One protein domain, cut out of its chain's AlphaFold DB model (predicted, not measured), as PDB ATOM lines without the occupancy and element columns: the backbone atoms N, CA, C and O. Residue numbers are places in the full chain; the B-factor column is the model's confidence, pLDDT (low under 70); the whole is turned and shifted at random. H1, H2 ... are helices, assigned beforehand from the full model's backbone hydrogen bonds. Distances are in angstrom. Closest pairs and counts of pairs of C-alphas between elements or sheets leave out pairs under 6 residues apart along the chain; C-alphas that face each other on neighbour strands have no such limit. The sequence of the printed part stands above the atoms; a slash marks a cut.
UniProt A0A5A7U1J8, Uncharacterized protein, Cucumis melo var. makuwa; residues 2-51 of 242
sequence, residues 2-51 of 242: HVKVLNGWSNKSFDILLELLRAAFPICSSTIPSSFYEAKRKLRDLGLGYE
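This is residues 2 to 51 of the 242 residues of an uncharacterized protein of Cucumis melo var. makuwa (UniProt A0A5A7U1J8). Picture an L of two helices, H2 and H3, which set out from a shared corner near their first residues at about a right angle, 78 degrees between their lines. The small helix H1 sits near the first part of H2, the long link of residues 25 to 35 loops back from the far end of H2 to the start of H3, and residues 23 to 28 stick out. The printed part has 50 residues with three named helices, in the order H1, H2, H3, and no named strand; its class is all helix, with 29 residues in the named helices. It is only just compact, close to loose, with a radius of gyration of the C-alphas of 11.3 A, and it is only just flat, with spans of 33 by 24 by 13 A.

Begin at H1, residues 2 to 6, and go on to H2, residues 11 to 24. These two are close but not clearly touching: their closest C-alphas are those of Lys 4 and Phe 14, 7.0 A apart. Now look at H3, residues 36 to 45. H2 and H3 only just touch, with 3 pairs of C-alphas within 8 A, and H2 does so with residues 11 to 15 alone. Their closest C-alphas are those of Asp 15 and Phe 36, 6.0 A apart. Their lines are about perpendicular, at 78 degrees. H1 and H3 are apart. In the backbones of H1, H2 and H3, every O i to N i+4 pair is within hydrogen-bond range.

Find C-alpha 2 at (78.741, -30.001, 23.081), where H1 begins; it ends at Leu 6. Go on to C-alpha 11 at (84.115, -23.310, 13.235), where H2 begins; from there this helix of 14 residues, the longest, runs 19.8 A to C-alpha 24. H3 begins at Phe 36 and runs 14.2 A to Asp 45, whose C-alpha you find at (64.511, -21.766, 16.869).

The two C-alphas farthest apart are those of Pro 26 and Glu 51, 33.5 A from each other, while the first and last printed C-alphas, of His 2 and Glu 51, are 16.7 A apart. The printed part has no cut. The link from H1 to H2 is tight, with 4 residues, and the link from H2 to H3 is long, with 11 residues. Residues 23 to 28, of which 23 and 24 belong to H2, stand free. Look in the B-factor column for the pLDDT: its mean over the printed part is 81.7, and residues 47 to 51 of this model are under 70.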
ATOM      1  N   HIS A   2      77.922 -29.624  21.916       73.69
ATOM      2  CA  HIS A   2      78.741 -30.001  23.081       73.69
ATOM      3  C   HIS A   2      80.137 -30.557  22.729       73.69
ATOM      4  O   HIS A   2      81.135 -30.081  23.253       73.69
ATOM      5  N   VAL A   3      80.228 -31.473  21.755       72.38
ATOM      6  CA  VAL A   3      81.505 -32.054  21.283       72.38
ATOM      7  C   VAL A   3      82.470 -30.995  20.733       72.38
ATOM      8  O   VAL A   3      83.667 -31.075  20.989       72.38
ATOM      9  N   LYS A   4      81.960 -29.972  20.032       82.62
ATOM     10  CA  LYS A   4      82.775 -28.858  19.520       82.62
ATOM     11  C   LYS A   4      83.407 -28.065  20.665       82.62
ATOM     12  O   LYS A   4      84.565 -27.679  20.563       82.62
ATOM     13  N   VAL A   5      82.635 -27.811  21.725       73.31
ATOM     14  CA  VAL A   5      83.068 -27.029  22.894       73.31
ATOM     15  C   VAL A   5      84.053 -27.828  23.741       73.31
ATOM     16  O   VAL A   5      85.134 -27.324  24.021       73.31
ATOM     17  N   LEU A   6      83.724 -29.082  24.065       74.56
ATOM     18  CA  LEU A   6      84.591 -29.967  24.852       74.56
ATOM     19  C   LEU A   6      85.971 -30.164  24.219       74.56
ATOM     20  O   LEU A   6      86.960 -30.247  24.934       74.56
ATOM     21  N   ASN A   7      86.034 -30.222  22.887       77.31
ATOM     22  CA  ASN A   7      87.270 -30.508  22.160       77.31
ATOM     23  C   ASN A   7      87.889 -29.271  21.490       77.31
ATOM     24  O   ASN A   7      88.809 -29.410  20.689       77.31
ATOM     25  N   GLY A   8      87.372 -28.065  21.752       80.62
ATOM     26  CA  GLY A   8      87.939 -26.819  21.221       80.62
ATOM     27  C   GLY A   8      87.959 -26.713  19.689       80.62
ATOM     28  O   GLY A   8      88.846 -26.078  19.122       80.62
ATOM     29  N   TRP A   9      87.007 -27.333  18.987       86.94
ATOM     30  CA  TRP A   9      87.013 -27.352  17.521       86.94
ATOM     31  C   TRP A   9      86.757 -25.963  16.923       86.94
ATOM     32  O   TRP A   9      85.838 -25.242  17.334       86.94
ATOM     33  N   SER A  10      87.525 -25.616  15.886       86.62
ATOM     34  CA  SER A  10      87.297 -24.404  15.093       86.62
ATOM     35  C   SER A  10      85.964 -24.484  14.338       86.62
ATOM     36  O   SER A  10      85.472 -25.573  14.043       86.62
ATOM     37  N   ASN A  11      85.364 -23.333  14.010       87.56
ATOM     38  CA  ASN A  11      84.115 -23.310  13.235       87.56
ATOM     39  C   ASN A  11      84.309 -23.998  11.878       87.56
ATOM     40  O   ASN A  11      83.543 -24.892  11.552       87.56
ATOM     41  N   LYS A  12      85.418 -23.707  11.187       88.50
ATOM     42  CA  LYS A  12      85.775 -24.341   9.911       88.50
ATOM     43  C   LYS A  12      85.867 -25.867  10.009       88.50
ATOM     44  O   LYS A  12      85.344 -26.567   9.154       88.50
ATOM     45  N   SER A  13      86.513 -26.395  11.052       89.81
ATOM     46  CA  SER A  13      86.609 -27.848  11.248       89.81
ATOM     47  C   SER A  13      85.252 -28.483  11.561       89.81
ATOM     48  O   SER A  13      85.011 -29.624  11.179       89.81
ATOM     49  N   PHE A  14      84.377 -27.767  12.265       92.44
ATOM     50  CA  PHE A  14      83.029 -28.238  12.568       92.44
ATOM     51  C   PHE A  14      82.118 -28.195  11.334       92.44
ATOM     52  O   PHE A  14      81.332 -29.116  11.142       92.44
ATOM     53  N   ASP A  15      82.264 -27.185  10.476       93.31
ATOM     54  CA  ASP A  15      81.539 -27.081   9.206       93.31
ATOM     55  C   ASP A  15      81.898 -28.253   8.277       93.31
ATOM     56  O   ASP A  15      81.009 -28.906   7.742       93.31
ATOM     57  N   ILE A  16      83.184 -28.620   8.190       92.81
ATOM     58  CA  ILE A  16      83.628 -29.806   7.434       92.81
ATOM     59  C   ILE A  16      82.985 -31.091   7.980       92.81
ATOM     60  O   ILE A  16      82.533 -31.929   7.202       92.81
ATOM     61  N   LEU A  17      82.895 -31.256   9.308       92.81
ATOM     62  CA  LEU A  17      82.178 -32.398   9.892       92.81
ATOM     63  C   LEU A  17      80.702 -32.398   9.470       92.81
ATOM     64  O   LEU A  17      80.159 -33.450   9.143       92.81
ATOM     65  N   LEU A  18      80.040 -31.243   9.514       91.62
ATOM     66  CA  LEU A  18      78.632 -31.127   9.146       91.62
ATOM     67  C   LEU A  18      78.398 -31.487   7.675       91.62
ATOM     68  O   LEU A  18      77.442 -32.201   7.375       91.62
ATOM     69  N   GLU A  19      79.289 -31.076   6.773       91.44
ATOM     70  CA  GLU A  19      79.237 -31.494   5.371       91.44
ATOM     71  C   GLU A  19      79.447 -33.002   5.206       91.44
ATOM     72  O   GLU A  19      78.684 -33.647   4.482       91.44
ATOM     73  N   LEU A  20      80.401 -33.594   5.931       91.88
ATOM     74  CA  LEU A  20      80.606 -35.047   5.936       91.88
ATOM     75  C   LEU A  20      79.367 -35.798   6.438       91.88
ATOM     76  O   LEU A  20      78.980 -36.805   5.851       91.88
ATOM     77  N   LEU A  21      78.706 -35.300   7.484       89.81
ATOM     78  CA  LEU A  21      77.462 -35.884   7.991       89.81
ATOM     79  C   LEU A  21      76.321 -35.761   6.973       89.81
ATOM     80  O   LEU A  21      75.547 -36.701   6.812       89.81
ATOM     81  N   ARG A  22      76.227 -34.644   6.244       89.62
ATOM     82  CA  ARG A  22      75.242 -34.486   5.160       89.62
ATOM     83  C   ARG A  22      75.500 -35.454   4.007       89.62
ATOM     84  O   ARG A  22      74.543 -35.997   3.463       89.62
ATOM     85  N   ALA A  23      76.767 -35.689   3.667       88.81
ATOM     86  CA  ALA A  23      77.157 -36.662   2.650       88.81
ATOM     87  C   ALA A  23      76.889 -38.110   3.097       88.81
ATOM     88  O   ALA A  23      76.420 -38.920   2.302       88.81
ATOM     89  N   ALA A  24      77.137 -38.428   4.372       90.81
ATOM     90  CA  ALA A  24      76.904 -39.754   4.946       90.81
ATOM     91  C   ALA A  24      75.412 -40.079   5.144       90.81
ATOM     92  O   ALA A  24      75.027 -41.245   5.085       90.81
ATOM     93  N   PHE A  25      74.564 -39.061   5.340       89.50
ATOM     94  CA  PHE A  25      73.116 -39.210   5.529       89.50
ATOM     95  C   PHE A  25      72.308 -38.373   4.515       89.50
ATOM     96  O   PHE A  25      71.650 -37.400   4.902       89.50
ATOM     97  N   PRO A  26      72.280 -38.756   3.220       82.38
ATOM     98  CA  PRO A  26      71.653 -37.958   2.158       82.38
ATOM     99  C   PRO A  26      70.154 -37.707   2.374       82.38
ATOM    100  O   PRO A  26      69.644 -36.638   2.034       82.38
ATOM    101  N   ILE A  27      69.463 -38.670   2.992       82.44
ATOM    102  CA  ILE A  27      68.016 -38.642   3.260       82.44
ATOM    103  C   ILE A  27      67.645 -37.508   4.231       82.44
ATOM    104  O   ILE A  27      66.599 -36.886   4.088       82.44
ATOM    105  N   CYS A  28      68.528 -37.193   5.184       74.25
ATOM    106  CA  CYS A  28      68.318 -36.153   6.198       74.25
ATOM    107  C   CYS A  28      69.174 -34.904   5.938       74.25
ATOM    108  O   CYS A  28      69.358 -34.070   6.830       74.25
ATOM    109  N   SER A  29      69.717 -34.763   4.725       74.75
ATOM    110  CA  SER A  29      70.651 -33.689   4.371       74.75
ATOM    111  C   SER A  29      70.051 -32.288   4.535       74.75
ATOM    112  O   SER A  29      70.774 -31.352   4.866       74.75
ATOM    113  N   SER A  30      68.733 -32.132   4.374       78.25
ATOM    114  CA  SER A  30      68.009 -30.871   4.604       78.25
ATOM    115  C   SER A  30      67.813 -30.547   6.094       78.25
ATOM    116  O   SER A  30      67.721 -29.379   6.486       78.25
ATOM    117  N   THR A  31      67.785 -31.566   6.956       82.62
ATOM    118  CA  THR A  31      67.618 -31.409   8.406       82.62
ATOM    119  C   THR A  31      68.946 -31.078   9.084       82.62
ATOM    120  O   THR A  31      68.985 -30.211   9.963       82.62
ATOM    121  N   ILE A  32      70.043 -31.699   8.637       87.50
ATOM    122  CA  ILE A  32      71.390 -31.480   9.177       87.50
ATOM    123  C   ILE A  32      71.903 -30.093   8.745       87.50
ATOM    124  O   ILE A  32      71.958 -29.811   7.548       87.50
ATOM    125  N   PRO A  33      72.293 -29.209   9.679       89.56
ATOM    126  CA  PRO A  33      72.823 -27.889   9.335       89.56
ATOM    127  C   PRO A  33      74.100 -27.997   8.495       89.56
ATOM    128  O   PRO A  33      74.909 -28.881   8.749       89.56
ATOM    129  N   SER A  34      74.308 -27.107   7.523       86.19
ATOM    130  CA  SER A  34      75.538 -27.055   6.712       86.19
ATOM    131  C   SER A  34      76.681 -26.311   7.399       86.19
ATOM    132  O   SER A  34      77.831 -26.433   6.999       86.19
ATOM    133  N   SER A  35      76.375 -25.538   8.441       90.19
ATOM    134  CA  SER A  35      77.366 -24.764   9.182       90.19
ATOM    135  C   SER A  35      77.048 -24.695  10.669       90.19
ATOM    136  O   SER A  35      75.908 -24.872  11.107       90.19
ATOM    137  N   PHE A  36      78.060 -24.351  11.459       86.69
ATOM    138  CA  PHE A  36      77.935 -24.029  12.872       86.69
ATOM    139  C   PHE A  36      76.882 -22.945  13.124       86.69
ATOM    140  O   PHE A  36      76.110 -23.042  14.078       86.69
ATOM    141  N   TYR A  37      76.824 -21.923  12.268       82.75
ATOM    142  CA  TYR A  37      75.858 -20.835  12.398       82.75
ATOM    143  C   TYR A  37      74.431 -21.306  12.138       82.75
ATOM    144  O   TYR A  37      73.533 -20.966  12.908       82.75
ATOM    145  N   GLU A  38      74.218 -22.132  11.113       86.44
ATOM    146  CA  GLU A  38      72.907 -22.726  10.857       86.44
ATOM    147  C   GLU A  38      72.501 -23.672  11.998       86.44
ATOM    148  O   GLU A  38      71.362 -23.629  12.456       86.44
ATOM    149  N   ALA A  39      73.444 -24.457  12.530       86.62
ATOM    150  CA  ALA A  39      73.210 -25.330  13.678       86.62
ATOM    151  C   ALA A  39      72.795 -24.531  14.917       86.62
ATOM    152  O   ALA A  39      71.837 -24.883  15.602       86.62
ATOM    153  N   LYS A  40      73.491 -23.423  15.184       79.88
ATOM    154  CA  LYS A  40      73.184 -22.513  16.288       79.88
ATOM    155  C   LYS A  40      71.829 -21.828  16.097       79.88
ATOM    156  O   LYS A  40      71.087 -21.699  17.066       79.88
ATOM    157  N   ARG A  41      71.486 -21.431  14.865       80.00
ATOM    158  CA  ARG A  41      70.181 -20.841  14.532       80.00
ATOM    159  C   ARG A  41      69.050 -21.837  14.770       80.00
ATOM    160  O   ARG A  41      68.141 -21.519  15.518       80.00
ATOM    161  N   LYS A  42      69.169 -23.063  14.249       83.44
ATOM    162  CA  LYS A  42      68.167 -24.119  14.471       83.44
ATOM    163  C   LYS A  42      67.996 -24.451  15.957       83.44
ATOM    164  O   LYS A  42      66.875 -24.645  16.403       83.44
ATOM    165  N   LEU A  43      69.074 -24.470  16.743       79.56
ATOM    166  CA  LEU A  43      68.973 -24.661  18.198       79.56
ATOM    167  C   LEU A  43      68.230 -23.515  18.892       79.56
ATOM    168  O   LEU A  43      67.445 -23.767  19.798       79.56
ATOM    169  N   ARG A  44      68.440 -22.272  18.449       73.38
ATOM    170  CA  ARG A  44      67.689 -21.117  18.949       73.38
ATOM    171  C   ARG A  44      66.206 -21.205  18.579       73.38
ATOM    172  O   ARG A  44      65.372 -20.958  19.439       73.38
ATOM    173  N   ASP A  45      65.892 -21.603  17.347       77.38
ATOM    174  CA  ASP A  45      64.511 -21.766  16.869       77.38
ATOM    175  C   ASP A  45      63.772 -22.892  17.625       77.38
ATOM    176  O   ASP A  45      62.557 -22.844  17.785       77.38
ATOM    177  N   LEU A  46      64.509 -23.876  18.157       78.56
ATOM    178  CA  LEU A  46      64.000 -24.936  19.038       78.56
ATOM    179  C   LEU A  46      63.917 -24.525  20.524       78.56
ATOM    180  O   LEU A  46      63.681 -25.379  21.376       78.56
ATOM    181  N   GLY A  47      64.151 -23.253  20.863       65.06
ATOM    182  CA  GLY A  47      64.122 -22.764  22.246       65.06
ATOM    183  C   GLY A  47      65.326 -23.185  23.099       65.06
ATOM    184  O   GLY A  47      65.335 -22.958  24.303       65.06
ATOM    185  N   LEU A  48      66.368 -23.762  22.489       64.81
ATOM    186  CA  LEU A  48      67.629 -24.156  23.136       64.81
ATOM    187  C   LEU A  48      68.716 -23.074  22.978       64.81
ATOM    188  O   LEU A  48      69.915 -23.369  22.939       64.81
ATOM    189  N   GLY A  49      68.298 -21.814  22.827       58.34
ATOM    190  CA  GLY A  49      69.188 -20.659  22.906       58.34
ATOM    191  C   GLY A  49      69.756 -20.502  24.319       58.34
ATOM    192  O   GLY A  49      69.179 -20.989  25.286       58.34
ATOM    193  N   TYR A  50      70.900 -19.833  24.444       54.44
ATOM    194  CA  TYR A  50      71.411 -19.429  25.751       54.44
ATOM    195  C   TYR A  50      71.087 -17.955  25.980       54.44
ATOM    196  O   TYR A  50      71.305 -17.124  25.096       54.44
ATOM    197  N   GLU A  51      70.605 -17.641  27.173       52.34
ATOM    198  CA  GLU A  51      70.491 -16.272  27.664       52.34
ATOM    199  C   GLU A  51      71.684 -15.986  28.574       52.34
ATOM    200  O   GLU A  51      72.029 -16.779  29.453       52.34
TER     201      GLU A  51